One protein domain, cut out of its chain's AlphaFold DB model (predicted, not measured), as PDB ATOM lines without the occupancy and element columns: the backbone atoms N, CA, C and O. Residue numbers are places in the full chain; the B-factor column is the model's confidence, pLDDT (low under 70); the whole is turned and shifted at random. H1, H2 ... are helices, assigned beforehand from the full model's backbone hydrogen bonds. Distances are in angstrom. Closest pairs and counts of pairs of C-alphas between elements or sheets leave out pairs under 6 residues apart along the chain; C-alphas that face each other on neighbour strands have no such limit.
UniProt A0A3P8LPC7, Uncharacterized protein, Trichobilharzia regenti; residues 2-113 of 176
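This is residues 2 to 113 of the 176 residues of an uncharacterized protein of Trichobilharzia regenti (UniProt A0A3P8LPC7). One very long helix, H1, runs the length of a rod; beside its second half packs H3, antiparallel to it, and H4 folds back on the other side of H3, so that the body is a layer of three helices with H3 in the middle. The first part of H1 sticks out alone: residues 2 to 20, of which 4 to 20 belong to H1, stand free, and this arm makes much of the length. The short H2 sits near the far end of H1. The printed part has 112 residues with four named helices in the order H1, H2, H3, H4 and no named strand, and its class is all helix. It is only just extended, close to loose, with a radius of gyration of the C-alphas of 20.2 A and spans of 76 by 25 by 17 A.

H1, residues 4 to 46, touches H3, residues 67 to 94, at a shallow tilt of 22 degrees, opposite ways; their closest C-alphas, of Ile 29 and Leu 86, are 5.8 A apart. H2, residues 51 to 55, is close to H1 but not clearly touching, the closest C-alphas being those of Gln 44 and Leu 51 at 7.2 A. H3 and H4, residues 100 to 112, form a helical hairpin: they touch at a shallow tilt of 16 degrees, opposite ways, with the closest C-alphas, of Gly 84 and Ala 102, 4.1 A apart. H4 only just touches H2, with 3 pairs of C-alphas within 8 A, through residues 108 to 112 alone; the closest are those of Leu 55 and Leu 111, at 7.0 A. H1 and H4 are apart, and so are H2 and H3. In H1, H2, H3 and H4 every O i to N i+4 pair is within hydrogen-bond range.

H1 begins at C-alpha 4, (-38.796, 20.656, 20.327), and measures 62.7 A from first to last C-alpha. H2 measures 6.2 A. H3 begins at C-alpha 67, (-8.757, -37.102, 38.760), and measures 41.0 A. H4 measures 18.4 A and ends at C-alpha 112, (-3.246, -23.325, 34.276).

The two C-alphas farthest apart are those of Pro 2 and Lys 65, at 75.7 A. Without the stretch that stands free, the body has 93 residues and spans 46 by 24 by 16 A. The printed part has no cut. The link from H2 to H3, with 11 residues, is long; those from H1 to H2 and from H3 to H4 are tight. The mean pLDDT of the printed part is 93.6, and residues 2 to 4 are under 70.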
ATOM      1  N   PRO A   2     -44.810  22.218  17.268       53.69
ATOM      2  CA  PRO A   2     -44.994  21.074  18.164       53.69
ATOM      3  C   PRO A   2     -43.813  20.072  18.161       53.69
ATOM      4  O   PRO A   2     -44.046  18.878  18.264       53.69
ATOM      5  N   ASP A   3     -42.559  20.524  18.016       61.97
ATOM      6  CA  ASP A   3     -41.440  19.614  17.669       61.97
ATOM      7  C   ASP A   3     -40.316  19.517  18.728       61.97
ATOM      8  O   ASP A   3     -39.815  18.434  19.018       61.97
ATOM      9  N   ARG A   4     -39.952  20.623  19.399       66.75
ATOM     10  CA  ARG A   4     -38.796  20.656  20.327       66.75
ATOM     11  C   ARG A   4     -39.033  19.968  21.678       66.75
ATOM     12  O   ARG A   4     -38.118  19.352  22.223       66.75
ATOM     13  N   ASP A   5     -40.251  20.023  22.206       75.06
ATOM     14  CA  ASP A   5     -40.573  19.418  23.508       75.06
ATOM     15  C   ASP A   5     -40.732  17.889  23.401       75.06
ATOM     16  O   ASP A   5     -40.364  17.140  24.304       75.06
ATOM     17  N   GLN A   6     -41.194  17.398  22.245       78.81
ATOM     18  CA  GLN A   6     -41.290  15.964  21.953       78.81
ATOM     19  C   GLN A   6     -39.900  15.338  21.742       78.81
ATOM     20  O   GLN A   6     -39.647  14.205  22.157       78.81
ATOM     21  N   GLU A   7     -38.991  16.072  21.094       85.44
ATOM     22  CA  GLU A   7     -37.616  15.636  20.835       85.44
ATOM     23  C   GLU A   7     -36.769  15.611  22.119       85.44
ATOM     24  O   GLU A   7     -36.053  14.641  22.374       85.44
ATOM     25  N   THR A   8     -36.922  16.616  22.987       89.88
ATOM     26  CA  THR A   8     -36.263  16.647  24.304       89.88
ATOM     27  C   THR A   8     -36.775  15.548  25.239       89.88
ATOM     28  O   THR A   8     -35.964  14.900  25.901       89.88
ATOM     29  N   ALA A   9     -38.082  15.257  25.246       88.81
ATOM     30  CA  ALA A   9     -38.646  14.148  26.020       88.81
ATOM     31  C   ALA A   9     -38.095  12.779  25.572       88.81
ATOM     32  O   ALA A   9     -37.660  11.986  26.408       88.81
ATOM     33  N   LYS A  10     -38.027  12.525  24.255       91.00
ATOM     34  CA  LYS A  10     -37.427  11.296  23.697       91.00
ATOM     35  C   LYS A  10     -35.941  11.164  24.038       91.00
ATOM     36  O   LYS A  10     -35.468  10.063  24.326       91.00
ATOM     37  N   LEU A  11     -35.198  12.272  24.008       91.62
ATOM     38  CA  LEU A  11     -33.788  12.285  24.392       91.62
ATOM     39  C   LEU A  11     -33.616  11.917  25.872       91.62
ATOM     40  O   LEU A  11     -32.769  11.084  26.197       91.62
ATOM     41  N   LEU A  12     -34.443  12.487  26.751       92.06
ATOM     42  CA  LEU A  12     -34.411  12.207  28.185       92.06
ATOM     43  C   LEU A  12     -34.750  10.737  28.482       92.06
ATOM     44  O   LEU A  12     -34.072  10.089  29.278       92.06
ATOM     45  N   GLU A  13     -35.753  10.184  27.798       92.25
ATOM     46  CA  GLU A  13     -36.148   8.775  27.910       92.25
ATOM     47  C   GLU A  13     -35.021   7.829  27.463       92.25
ATOM     48  O   GLU A  13     -34.719   6.836  28.135       92.25
ATOM     49  N   SER A  14     -34.341   8.162  26.361       91.88
ATOM     50  CA  SER A  14     -33.177   7.418  25.872       91.88
ATOM     51  C   SER A  14     -32.020   7.447  26.878       91.88
ATOM     52  O   SER A  14     -31.443   6.404  27.201       91.88
ATOM     53  N   GLN A  15     -31.721   8.624  27.436       93.00
ATOM     54  CA  GLN A  15     -30.679   8.800  28.450       93.00
ATOM     55  C   GLN A  15     -30.996   8.028  29.733       93.00
ATOM     56  O   GLN A  15     -30.129   7.321  30.252       93.00
ATOM     57  N   LEU A  16     -32.241   8.096  30.209       92.81
ATOM     58  CA  LEU A  16     -32.698   7.363  31.386       92.81
ATOM     59  C   LEU A  16     -32.603   5.848  31.166       92.81
ATOM     60  O   LEU A  16     -32.067   5.128  32.007       92.81
ATOM     61  N   THR A  17     -33.040   5.365  30.002       90.50
ATOM     62  CA  THR A  17     -32.935   3.948  29.631       90.50
ATOM     63  C   THR A  17     -31.479   3.486  29.589       90.50
ATOM     64  O   THR A  17     -31.150   2.409  30.093       90.50
ATOM     65  N   SER A  18     -30.586   4.297  29.015       89.31
ATOM     66  CA  SER A  18     -29.150   4.010  28.985       89.31
ATOM     67  C   SER A  18     -28.552   3.956  30.394       89.31
ATOM     68  O   SER A  18     -27.733   3.081  30.684       89.31
ATOM     69  N   LEU A  19     -28.973   4.858  31.283       90.56
ATOM     70  CA  LEU A  19     -28.501   4.910  32.663       90.56
ATOM     71  C   LEU A  19     -28.951   3.681  33.461       90.56
ATOM     72  O   LEU A  19     -28.117   3.022  34.079       90.56
ATOM     73  N   ILE A  20     -30.237   3.322  33.387       90.69
ATOM     74  CA  ILE A  20     -30.789   2.140  34.067       90.69
ATOM     75  C   ILE A  20     -30.069   0.874  33.598       90.69
ATOM     76  O   ILE A  20     -29.621   0.075  34.420       90.69
ATOM     77  N   ARG A  21     -29.872   0.711  32.282       88.88
ATOM     78  CA  ARG A  21     -29.117  -0.428  31.734       88.88
ATOM     79  C   ARG A  21     -27.699  -0.486  32.290       88.88
ATOM     80  O   ARG A  21     -27.241  -1.567  32.651       88.88
ATOM     81  N   LYS A  22     -27.008   0.654  32.376       89.94
ATOM     82  CA  LYS A  22     -25.646   0.716  32.920       89.94
ATOM     83  C   LYS A  22     -25.610   0.305  34.394       89.94
ATOM     84  O   LYS A  22     -24.721  -0.457  34.769       89.94
ATOM     85  N   ILE A  23     -26.575   0.749  35.199       91.94
ATOM     86  CA  ILE A  23     -26.689   0.382  36.619       91.94
ATOM     87  C   ILE A  23     -26.926  -1.125  36.764       91.94
ATOM     88  O   ILE A  23     -26.093  -1.811  37.351       91.94
ATOM     89  N   CYS A  24     -27.980  -1.667  36.144       93.25
ATOM     90  CA  CYS A  24     -28.316  -3.089  36.265       93.25
ATOM     91  C   CYS A  24     -27.187  -4.007  35.768       93.25
ATOM     92  O   CYS A  24     -26.889  -5.026  36.385       93.25
ATOM     93  N   LEU A  25     -26.522  -3.653  34.661       94.31
ATOM     94  CA  LEU A  25     -25.394  -4.440  34.156       94.31
ATOM     95  C   LEU A  25     -24.186  -4.385  35.096       94.31
ATOM     96  O   LEU A  25     -23.500  -5.394  35.256       94.31
ATOM     97  N   THR A  26     -23.942  -3.240  35.736       94.69
ATOM     98  CA  THR A  26     -22.873  -3.105  36.735       94.69
ATOM     99  C   THR A  26     -23.149  -4.001  37.943       94.69
ATOM    100  O   THR A  26     -22.263  -4.747  38.351       94.69
ATOM    101  N   GLU A  27     -24.385  -4.025  38.449       95.69
ATOM    102  CA  GLU A  27     -24.783  -4.898  39.563       95.69
ATOM    103  C   GLU A  27     -24.611  -6.386  39.234       95.69
ATOM    104  O   GLU A  27     -24.065  -7.145  40.037       95.69
ATOM    105  N   VAL A  28     -25.020  -6.809  38.032       96.75
ATOM    106  CA  VAL A  28     -24.841  -8.195  37.570       96.75
ATOM    107  C   VAL A  28     -23.358  -8.557  37.483       96.75
ATOM    108  O   VAL A  28     -22.965  -9.649  37.899       96.75
ATOM    109  N   ILE A  29     -22.520  -7.653  36.970       97.62
ATOM    110  CA  ILE A  29     -21.073  -7.870  36.875       97.62
ATOM    111  C   ILE A  29     -20.444  -7.977  38.262       97.62
ATOM    112  O   ILE A  29     -19.620  -8.868  38.475       97.62
ATOM    113  N   ASP A  30     -20.823  -7.113  39.198       97.25
ATOM    114  CA  ASP A  30     -20.238  -7.084  40.539       97.25
ATOM    115  C   ASP A  30     -20.681  -8.287  41.371       97.25
ATOM    116  O   ASP A  30     -19.840  -8.998  41.928       97.25
ATOM    117  N   SER A  31     -21.975  -8.608  41.354       98.12
ATOM    118  CA  SER A  31     -22.509  -9.819  41.981       98.12
ATOM    119  C   SER A  31     -21.876 -11.084  41.391       98.12
ATOM    120  O   SER A  31     -21.373 -11.934  42.130       98.12
ATOM    121  N   GLY A  32     -21.802 -11.181  40.058       98.25
ATOM    122  CA  GLY A  32     -21.170 -12.307  39.373       98.25
ATOM    123  C   GLY A  32     -19.678 -12.429  39.687       98.25
ATOM    124  O   GLY A  32     -19.184 -13.530  39.926       98.25
ATOM    125  N   THR A  33     -18.954 -11.310  39.748       98.50
ATOM    126  CA  THR A  33     -17.522 -11.302  40.080       98.50
ATOM    127  C   THR A  33     -17.292 -11.819  41.493       98.50
ATOM    128  O   THR A  33     -16.415 -12.662  41.693       98.50
ATOM    129  N   ASN A  34     -18.100 -11.372  42.457       98.38
ATOM    130  CA  ASN A  34     -18.014 -11.821  43.842       98.38
ATOM    131  C   ASN A  34     -18.302 -13.323  43.950       98.38
ATOM    132  O   ASN A  34     -17.460 -14.073  44.439       98.38
ATOM    133  N   GLN A  35     -19.427 -13.789  43.399       98.44
ATOM    134  CA  GLN A  35     -19.817 -15.202  43.466       98.44
ATOM    135  C   GLN A  35     -18.785 -16.133  42.822       98.44
ATOM    136  O   GLN A  35     -18.436 -17.166  43.397       98.44
ATOM    137  N   LEU A  36     -18.265 -15.780  41.642       98.62
ATOM    138  CA  LEU A  36     -17.280 -16.609  40.944       98.62
ATOM    139  C   LEU A  36     -15.908 -16.594  41.631       98.62
ATOM    140  O   LEU A  36     -15.218 -17.614  41.607       98.62
ATOM    141  N   THR A  37     -15.521 -15.478  42.255       98.50
ATOM    142  CA  THR A  37     -14.283 -15.393  43.047       98.50
ATOM    143  C   THR A  37     -14.390 -16.266  44.295       98.50
ATOM    144  O   THR A  37     -13.532 -17.118  44.512       98.50
ATOM    145  N   THR A  38     -15.490 -16.156  45.043       98.56
ATOM    146  CA  THR A  38     -15.758 -17.006  46.210       98.56
ATOM    147  C   THR A  38     -15.827 -18.484  45.828       98.56
ATOM    148  O   THR A  38     -15.261 -19.333  46.511       98.56
ATOM    149  N   LEU A  39     -16.458 -18.825  44.701       98.50
ATOM    150  CA  LEU A  39     -16.481 -20.202  44.211       98.50
ATOM    151  C   LEU A  39     -15.070 -20.713  43.879       98.50
ATOM    152  O   LEU A  39     -14.745 -21.856  44.203       98.50
ATOM    153  N   LEU A  40     -14.221 -19.879  43.269       98.44
ATOM    154  CA  LEU A  40     -12.826 -20.217  42.976       98.44
ATOM    155  C   LEU A  40     -12.008 -20.446  44.257       98.44
ATOM    156  O   LEU A  40     -11.184 -21.357  44.307       98.44
ATOM    157  N   GLU A  41     -12.227 -19.656  45.303       98.06
ATOM    158  CA  GLU A  41     -11.602 -19.855  46.618       98.06
ATOM    159  C   GLU A  41     -12.094 -21.146  47.284       98.06
ATOM    160  O   GLU A  41     -11.289 -21.965  47.731       98.06
ATOM    161  N   ASN A  42     -13.403 -21.401  47.254       98.25
ATOM    162  CA  ASN A  42     -14.006 -22.588  47.853       98.25
ATOM    163  C   ASN A  42     -13.480 -23.890  47.237       98.25
ATOM    164  O   ASN A  42     -13.142 -24.813  47.977       98.25
ATOM    165  N   ILE A  43     -13.345 -23.973  45.906       97.62
ATOM    166  CA  ILE A  43     -12.801 -25.186  45.266       97.62
ATOM    167  C   ILE A  43     -11.319 -25.416  45.598       97.62
ATOM    168  O   ILE A  43     -10.879 -26.565  45.642       97.62
ATOM    169  N   GLN A  44     -10.547 -24.352  45.839       96.81
ATOM    170  CA  GLN A  44      -9.145 -24.457  46.255       96.81
ATOM    171  C   GLN A  44      -9.044 -24.967  47.693       96.81
ATOM    172  O   GLN A  44      -8.272 -25.888  47.965       96.81
ATOM    173  N   ASN A  45      -9.862 -24.412  48.589       97.56
ATOM    174  CA  ASN A  45      -9.875 -24.757  50.007       97.56
ATOM    175  C   ASN A  45     -10.386 -26.180  50.244       97.56
ATOM    176  O   ASN A  45      -9.716 -26.958  50.917       97.56
ATOM    177  N   LEU A  46     -11.510 -26.548  49.622       97.44
ATOM    178  CA  LEU A  46     -12.129 -27.871  49.762       97.44
ATOM    179  C   LEU A  46     -11.196 -29.013  49.339       97.44
ATOM    180  O   LEU A  46     -11.241 -30.102  49.901       97.44
ATOM    181  N   HIS A  47     -10.362 -28.777  48.325       96.19
ATOM    182  CA  HIS A  47      -9.461 -29.794  47.788       96.19
ATOM    183  C   HIS A  47      -7.998 -29.599  48.195       96.19
ATOM    184  O   HIS A  47      -7.147 -30.358  47.732       96.19
ATOM    185  N   HIS A  48      -7.700 -28.607  49.040       95.75
ATOM    186  CA  HIS A  48      -6.346 -28.243  49.467       95.75
ATOM    187  C   HIS A  48      -5.374 -28.033  48.288       95.75
ATOM    188  O   HIS A  48      -4.228 -28.488  48.294       95.75
ATOM    189  N   ILE A  49      -5.841 -27.353  47.237       94.81
ATOM    190  CA  ILE A  49      -5.057 -27.037  46.036       94.81
ATOM    191  C   ILE A  49      -4.971 -25.520  45.905       94.81
ATOM    192  O   ILE A  49      -5.910 -24.884  45.444       94.81
ATOM    193  N   GLN A  50      -3.824 -24.950  46.266       94.25
ATOM    194  CA  GLN A  50      -3.573 -23.514  46.147       94.25
ATOM    195  C   GLN A  50      -3.041 -23.183  44.750       94.25
ATOM    196  O   GLN A  50      -1.970 -23.655  44.370       94.25
ATOM    197  N   LEU A  51      -3.778 -22.390  43.968       94.06
ATOM    198  CA  LEU A  51      -3.403 -22.076  42.584       94.06
ATOM    199  C   LEU A  51      -2.378 -20.947  42.489       94.06
ATOM    200  O   LEU A  51      -1.559 -20.964  41.580       94.06
ATOM    201  N   ALA A  52      -2.396 -19.974  43.404       92.69
ATOM    202  CA  ALA A  52      -1.484 -18.832  43.326       92.69
ATOM    203  C   ALA A  52       0.006 -19.243  43.354       92.69
ATOM    204  O   ALA A  52       0.725 -18.830  42.444       92.69
ATOM    205  N   PRO A  53       0.469 -20.115  44.276       92.06
ATOM    206  CA  PRO A  53       1.852 -20.604  44.257       92.06
ATOM    207  C   PRO A  53       2.158 -21.488  43.044       92.06
ATOM    208  O   PRO A  53       3.277 -21.522  42.562       92.06
ATOM    209  N   LEU A  54       1.162 -22.204  42.513       90.25
ATOM    210  CA  LEU A  54       1.353 -23.032  41.318       90.25
ATOM    211  C   LEU A  54       1.567 -22.203  40.046       90.25
ATOM    212  O   LEU A  54       2.088 -22.722  39.065       90.25
ATOM    213  N   LEU A  55       1.117 -20.948  40.044       92.62
ATOM    214  CA  LEU A  55       1.164 -20.056  38.889       92.62
ATOM    215  C   LEU A  55       2.218 -18.944  39.038       92.62
ATOM    216  O   LEU A  55       2.419 -18.196  38.081       92.62
ATOM    217  N   SER A  56       2.889 -18.823  40.192       90.06
ATOM    218  CA  SER A  56       3.876 -17.762  40.462       90.06
ATOM    219  C   SER A  56       5.075 -17.820  39.525       90.06
ATOM    220  O   SER A  56       5.559 -16.786  39.076       90.06
ATOM    221  N   ASP A  57       5.505 -19.030  39.175       86.06
ATOM    222  CA  ASP A  57       6.736 -19.258  38.414       86.06
ATOM    223  C   ASP A  57       6.544 -19.056  36.904       86.06
ATOM    224  O   ASP A  57       7.450 -19.311  36.109       86.06
ATOM    225  N   GLY A  58       5.340 -18.655  36.474       89.19
ATOM    226  CA  GLY A  58       5.018 -18.458  35.061       89.19
ATOM    227  C   GLY A  58       5.039 -19.752  34.239       89.19
ATOM    228  O   GLY A  58       5.076 -19.700  33.010       89.19
ATOM    229  N   ARG A  59       5.012 -20.917  34.900       90.31
ATOM    230  CA  ARG A  59       5.006 -22.245  34.274       90.31
ATOM    231  C   ARG A  59       3.676 -22.957  34.523       90.31
ATOM    232  O   ARG A  59       3.061 -22.744  35.567       90.31
ATOM    233  N   PRO A  60       3.203 -23.781  33.573       91.88
ATOM    234  CA  PRO A  60       2.014 -24.581  33.806       91.88
ATOM    235  C   PRO A  60       2.264 -25.584  34.938       91.88
ATOM    236  O   PRO A  60       3.378 -26.111  35.040       91.88
ATOM    237  N   PRO A  61       1.248 -25.898  35.760       91.19
ATOM    238  CA  PRO A  61       1.385 -26.929  36.775       91.19
ATOM    239  C   PRO A  61       1.772 -28.276  36.151       91.19
ATOM    240  O   PRO A  61       1.330 -28.586  35.038       91.19
ATOM    241  N   PRO A  62       2.564 -29.104  36.855       86.75
ATOM    242  CA  PRO A  62       2.948 -30.417  36.355       86.75
ATOM    243  C   PRO A  62       1.718 -31.292  36.110       86.75
ATOM    244  O   PRO A  62       0.701 -31.197  36.810       86.75
ATOM    245  N   GLU A  63       1.813 -32.185  35.122       86.75
ATOM    246  CA  GLU A  63       0.738 -33.133  34.859       86.75
ATOM    247  C   GLU A  63       0.489 -34.006  36.094       86.75
ATOM    248  O   GLU A  63       1.397 -34.554  36.715       86.75
ATOM    249  N   THR A  64      -0.780 -34.140  36.465       88.69
ATOM    250  CA  THR A  64      -1.192 -34.918  37.630       88.69
ATOM    251  C   THR A  64      -1.961 -36.158  37.194       88.69
ATOM    252  O   THR A  64      -2.740 -36.112  36.239       88.69
ATOM    253  N   LYS A  65      -1.784 -37.277  37.904       93.31
ATOM    254  CA  LYS A  65      -2.609 -38.489  37.740       93.31
ATOM    255  C   LYS A  65      -3.922 -38.420  38.533       93.31
ATOM    256  O   LYS A  65      -4.833 -39.197  38.269       93.31
ATOM    257  N   SER A  66      -4.053 -37.476  39.472       96.31
ATOM    258  CA  SER A  66      -5.250 -37.329  40.307       96.31
ATOM    259  C   SER A  66      -6.420 -36.767  39.502       96.31
ATOM    260  O   SER A  66      -6.369 -35.634  39.018       96.31
ATOM    261  N   ARG A  67      -7.510 -37.541  39.404       95.81
ATOM    262  CA  ARG A  67      -8.757 -37.102  38.760       95.81
ATOM    263  C   ARG A  67      -9.320 -35.844  39.422       95.81
ATOM    264  O   ARG A  67      -9.668 -34.907  38.713       95.81
ATOM    265  N   THR A  68      -9.349 -35.793  40.751       95.62
ATOM    266  CA  THR A  68      -9.839 -34.632  41.510       95.62
ATOM    267  C   THR A  68      -9.048 -33.376  41.173       95.62
ATOM    268  O   THR A  68      -9.634 -32.362  40.813       95.62
ATOM    269  N   ARG A  69      -7.711 -33.448  41.183       95.81
ATOM    270  CA  ARG A  69      -6.864 -32.293  40.855       95.81
ATOM    271  C   ARG A  69      -7.068 -31.821  39.413       95.81
ATOM    272  O   ARG A  69      -7.149 -30.618  39.182       95.81
ATOM    273  N   ARG A  70      -7.225 -32.746  38.456       95.31
ATOM    274  CA  ARG A  70      -7.580 -32.401  37.064       95.31
ATOM    275  C   ARG A  70      -8.906 -31.648  36.990       95.31
ATOM    276  O   ARG A  70      -8.981 -30.633  36.306       95.31
ATOM    277  N   LEU A  71      -9.934 -32.124  37.695       96.12
ATOM    278  CA  LEU A  71     -11.242 -31.465  37.731       96.12
ATOM    279  C   LEU A  71     -11.160 -30.079  38.374       96.12
ATOM    280  O   LEU A  71     -11.743 -29.141  37.842       96.12
ATOM    281  N   VAL A  72     -10.380 -29.916  39.445       96.81
ATOM    282  CA  VAL A  72     -10.135 -28.603  40.060       96.81
ATOM    283  C   VAL A  72      -9.464 -27.650  39.075       96.81
ATOM    284  O   VAL A  72      -9.923 -26.522  38.937       96.81
ATOM    285  N   TYR A  73      -8.443 -28.091  38.337       96.88
ATOM    286  CA  TYR A  73      -7.795 -27.253  37.322       96.88
ATOM    287  C   TYR A  73      -8.751 -26.857  36.194       96.88
ATOM    288  O   TYR A  73      -8.765 -25.696  35.790       96.88
ATOM    289  N   LEU A  74      -9.578 -27.787  35.707       96.50
ATOM    290  CA  LEU A  74     -10.571 -27.508  34.663       96.50
ATOM    291  C   LEU A  74     -11.631 -26.509  35.143       96.50
ATOM    292  O   LEU A  74     -11.923 -25.535  34.446       96.50
ATOM    293  N   SER A  75     -12.174 -26.719  36.343       98.00
ATOM    294  CA  SER A  75     -13.149 -25.819  36.961       98.00
ATOM    295  C   SER A  75     -12.547 -24.440  37.208       98.00
ATOM    296  O   SER A  75     -13.130 -23.438  36.801       98.00
ATOM    297  N   ALA A  76     -11.348 -24.374  37.787       98.12
ATOM    298  CA  ALA A  76     -10.652 -23.120  38.036       98.12
ATOM    299  C   ALA A  76     -10.338 -22.364  36.740       98.12
ATOM    300  O   ALA A  76     -10.591 -21.164  36.672       98.12
ATOM    301  N   GLN A  77      -9.874 -23.046  35.684       98.12
ATOM    302  CA  GLN A  77      -9.652 -22.405  34.385       98.12
ATOM    303  C   GLN A  77     -10.950 -21.787  33.852       98.12
ATOM    304  O   GLN A  77     -10.944 -20.653  33.376       98.12
ATOM    305  N   LYS A  78     -12.071 -22.508  33.947       98.19
ATOM    306  CA  LYS A  78     -13.376 -22.015  33.494       98.19
ATOM    307  C   LYS A  78     -13.831 -20.788  34.291       98.19
ATOM    308  O   LYS A  78     -14.269 -19.812  33.687       98.19
ATOM    309  N   LEU A  79     -13.665 -20.803  35.614       98.62
ATOM    310  CA  LEU A  79     -13.969 -19.658  36.479       98.62
ATOM    311  C   LEU A  79     -13.083 -18.451  36.153       98.62
ATOM    312  O   LEU A  79     -13.595 -17.345  36.026       98.62
ATOM    313  N   MET A  80     -11.783 -18.657  35.930       98.56
ATOM    314  CA  MET A  80     -10.863 -17.593  35.512       98.56
ATOM    315  C   MET A  80     -11.265 -16.984  34.161       98.56
ATOM    316  O   MET A  80     -11.230 -15.767  34.015       98.56
ATOM    317  N   LEU A  81     -11.697 -17.791  33.183       98.56
ATOM    318  CA  LEU A  81     -12.215 -17.273  31.910       98.56
ATOM    319  C   LEU A  81     -13.456 -16.396  32.124       98.56
ATOM    320  O   LEU A  81     -13.529 -15.304  31.568       98.56
ATOM    321  N   PHE A  82     -14.400 -16.833  32.960       98.69
ATOM    322  CA  PHE A  82     -15.605 -16.058  33.260       98.69
ATOM    323  C   PHE A  82     -15.305 -14.769  34.028       98.69
ATOM    324  O   PHE A  82     -15.845 -13.722  33.687       98.69
ATOM    325  N   LEU A  83     -14.394 -14.806  35.001       98.81
ATOM    326  CA  LEU A  83     -13.915 -13.614  35.704       98.81
ATOM    327  C   LEU A  83     -13.223 -12.632  34.746       98.81
ATOM    328  O   LEU A  83     -13.396 -11.419  34.868       98.81
ATOM    329  N   GLY A  84     -12.482 -13.145  33.760       98.62
ATOM    330  CA  GLY A  84     -11.918 -12.340  32.680       98.62
ATOM    331  C   GLY A  84     -12.992 -11.699  31.798       98.62
ATOM    332  O   GLY A  84     -12.899 -10.511  31.497       98.62
ATOM    333  N   ASP A  85     -14.036 -12.453  31.437       98.44
ATOM    334  CA  ASP A  85     -15.165 -11.957  30.641       98.44
ATOM    335  C   ASP A  85     -15.944 -10.860  31.385       98.44
ATOM    336  O   ASP A  85     -16.208  -9.812  30.799       98.44
ATOM    337  N   LEU A  86     -16.236 -11.047  32.677       98.44
ATOM    338  CA  LEU A  86     -16.883 -10.032  33.520       98.44
ATOM    339  C   LEU A  86     -16.029  -8.768  33.650       98.44
ATOM    340  O   LEU A  86     -16.539  -7.662  33.476       98.44
ATOM    341  N   ALA A  87     -14.722  -8.919  33.886       98.12
ATOM    342  CA  ALA A  87     -13.804  -7.786  33.927       98.12
ATOM    343  C   ALA A  87     -13.784  -7.035  32.587       98.12
ATOM    344  O   ALA A  87     -13.826  -5.813  32.570       98.12
ATOM    345  N   ARG A  88     -13.783  -7.751  31.458       97.81
ATOM    346  CA  ARG A  88     -13.846  -7.144  30.124       97.81
ATOM    347  C   ARG A  88     -15.161  -6.399  29.899       97.81
ATOM    348  O   ARG A  88     -15.132  -5.289  29.377       97.81
ATOM    349  N   TYR A  89     -16.297  -6.985  30.281       96.62
ATOM    350  CA  TYR A  89     -17.600  -6.332  30.147       96.62
ATOM    351  C   TYR A  89     -17.691  -5.060  30.988       96.62
ATOM    352  O   TYR A  89     -18.255  -4.078  30.515       96.62
ATOM    353  N   ARG A  90     -17.077  -5.040  32.177       95.69
ATOM    354  CA  ARG A  90     -16.997  -3.834  33.008       95.69
ATOM    355  C   ARG A  90     -16.324  -2.684  32.264       95.69
ATOM    356  O   ARG A  90     -16.911  -1.615  32.147       95.69
ATOM    357  N   GLU A  91     -15.145  -2.925  31.700       95.19
ATOM    358  CA  GLU A  91     -14.400  -1.910  30.940       95.19
ATOM    359  C   GLU A  91     -15.190  -1.417  29.718       95.19
ATOM    360  O   GLU A  91     -15.279  -0.215  29.470       95.19
ATOM    361  N   MET A  92     -15.855  -2.334  29.004       93.00
ATOM    362  CA  MET A  92     -16.709  -1.979  27.866       93.00
ATOM    363  C   MET A  92     -17.882  -1.072  28.270       93.00
ATOM    364  O   MET A  92     -18.225  -0.166  27.515       93.00
ATOM    365  N   LEU A  93     -18.480  -1.275  29.449       92.00
ATOM    366  CA  LEU A  93     -19.555  -0.416  29.972       92.00
ATOM    367  C   LEU A  93     -19.063   0.956  30.434       92.00
ATOM    368  O   LEU A  93     -19.812   1.936  30.387       92.00
ATOM    369  N   LEU A  94     -17.819   1.034  30.907       89.75
ATOM    370  CA  LEU A  94     -17.174   2.298  31.252       89.75
ATOM    371  C   LEU A  94     -16.749   3.083  30.003       89.75
ATOM    372  O   LEU A  94     -16.562   4.291  30.088       89.75
ATOM    373  N   GLY A  95     -16.664   2.424  28.841       88.25
ATOM    374  CA  GLY A  95     -16.111   3.011  27.619       88.25
ATOM    375  C   GLY A  95     -14.586   3.129  27.666       88.25
ATOM    376  O   GLY A  95     -13.986   3.796  26.824       88.25
ATOM    377  N   GLU A  96     -13.955   2.479  28.642       88.06
ATOM    378  CA  GLU A  96     -12.515   2.477  28.836       88.06
ATOM    379  C   GLU A  96     -11.863   1.339  28.041       88.06
ATOM    380  O   GLU A  96     -12.486   0.345  27.662       88.06
ATOM    381  N   ARG A  97     -10.562   1.480  27.770       88.62
ATOM    382  CA  ARG A  97      -9.752   0.441  27.109       88.62
ATOM    383  C   ARG A  97      -8.770  -0.229  28.072       88.62
ATOM    384  O   ARG A  97      -7.761  -0.792  27.640       88.62
ATOM    385  N   ASN A  98      -9.054  -0.191  29.376       93.44
ATOM    386  CA  ASN A  98      -8.181  -0.727  30.416       93.44
ATOM    387  C   ASN A  98      -8.465  -2.206  30.724       93.44
ATOM    388  O   ASN A  98      -8.876  -2.610  31.807       93.44
ATOM    389  N   PHE A  99      -8.151  -3.079  29.772       97.06
ATOM    390  CA  PHE A  99      -8.393  -4.517  29.922       97.06
ATOM    391  C   PHE A  99      -7.345  -5.260  30.773       97.06
ATOM    392  O   PHE A  99      -7.170  -6.472  30.613       97.06
ATOM    393  N   GLY A 100      -6.617  -4.572  31.660       97.62
ATOM    394  CA  GLY A 100      -5.543  -5.163  32.467       97.62
ATOM    395  C   GLY A 100      -6.028  -6.309  33.362       97.62
ATOM    396  O   GLY A 100      -5.437  -7.393  33.367       97.62
ATOM    397  N   LYS A 101      -7.163  -6.116  34.046       97.81
ATOM    398  CA  LYS A 101      -7.767  -7.137  34.920       97.81
ATOM    399  C   LYS A 101      -8.244  -8.358  34.131       97.81
ATOM    400  O   LYS A 101      -7.946  -9.490  34.508       97.81
ATOM    401  N   ALA A 102      -8.920  -8.138  33.002       98.44
ATOM    402  CA  ALA A 102      -9.352  -9.213  32.107       98.44
ATOM    403  C   ALA A 102      -8.156 -10.014  31.569       98.44
ATOM    404  O   ALA A 102      -8.150 -11.243  31.610       98.44
ATOM    405  N   ARG A 103      -7.095  -9.314  31.140       98.38
ATOM    406  CA  ARG A 103      -5.853  -9.930  30.661       98.38
ATOM    407  C   ARG A 103      -5.214 -10.814  31.726       98.38
ATOM    408  O   ARG A 103      -4.847 -11.940  31.407       98.38
ATOM    409  N   ASN A 104      -5.121 -10.342  32.972       97.81
ATOM    410  CA  ASN A 104      -4.552 -11.125  34.072       97.81
ATOM    411  C   ASN A 104      -5.311 -12.443  34.288       97.81
ATOM    412  O   ASN A 104      -4.693 -13.500  34.421       97.81
ATOM    413  N   TRP A 105      -6.645 -12.401  34.258       98.50
ATOM    414  CA  TRP A 105      -7.476 -13.597  34.375       98.50
ATOM    415  C   TRP A 105      -7.276 -14.577  33.219       98.50
ATOM    416  O   TRP A 105      -7.064 -15.768  33.455       98.50
ATOM    417  N   TYR A 106      -7.274 -14.090  31.978       98.56
ATOM    418  CA  TYR A 106      -7.039 -14.948  30.817       98.56
ATOM    419  C   TYR A 106      -5.620 -15.532  30.794       98.56
ATOM    420  O   TYR A 106      -5.455 -16.685  30.408       98.56
ATOM    421  N   GLN A 107      -4.606 -14.792  31.256       97.56
ATOM    422  CA  GLN A 107      -3.235 -15.296  31.388       97.56
ATOM    423  C   GLN A 107      -3.127 -16.388  32.457       97.56
ATOM    424  O   GLN A 107      -2.505 -17.418  32.205       97.56
ATOM    425  N   LYS A 108      -3.784 -16.225  33.614       97.75
ATOM    426  CA  LYS A 108      -3.880 -17.282  34.635       97.75
ATOM    427  C   LYS A 108      -4.581 -18.526  34.085       97.75
ATOM    428  O   LYS A 108      -4.074 -19.634  34.246       97.75
ATOM    429  N   ALA A 109      -5.696 -18.346  33.372       98.00
ATOM    430  CA  ALA A 109      -6.417 -19.438  32.722       98.00
ATOM    431  C   ALA A 109      -5.544 -20.154  31.678       98.00
ATOM    432  O   ALA A 109      -5.490 -21.386  31.653       98.00
ATOM    433  N   GLN A 110      -4.842 -19.396  30.832       96.88
ATOM    434  CA  GLN A 110      -3.900 -19.920  29.844       96.88
ATOM    435  C   GLN A 110      -2.797 -20.735  30.518       96.88
ATOM    436  O   GLN A 110      -2.494 -21.833  30.060       96.88
ATOM    437  N   LEU A 111      -2.204 -20.212  31.590       96.44
ATOM    438  CA  LEU A 111      -1.093 -20.860  32.273       96.44
ATOM    439  C   LEU A 111      -1.524 -22.154  32.968       96.44
ATOM    440  O   LEU A 111      -0.812 -23.150  32.904       96.44
ATOM    441  N   LEU A 112      -2.714 -22.162  33.571       96.62
ATOM    442  CA  LEU A 112      -3.246 -23.325  34.276       96.62
ATOM    443  C   LEU A 112      -3.478 -24.523  33.343       96.62
ATOM    444  O   LEU A 112      -3.132 -25.648  33.698       96.62
ATOM    445  N   ILE A 113      -4.051 -24.301  32.152       95.75
ATOM    446  CA  ILE A 113      -4.226 -25.354  31.134       95.75
ATOM    447  C   ILE A 113      -3.921 -24.786  29.736       95.75
ATOM    448  O   ILE A 113      -4.839 -24.374  29.014       95.75
TER     449      ILE A 113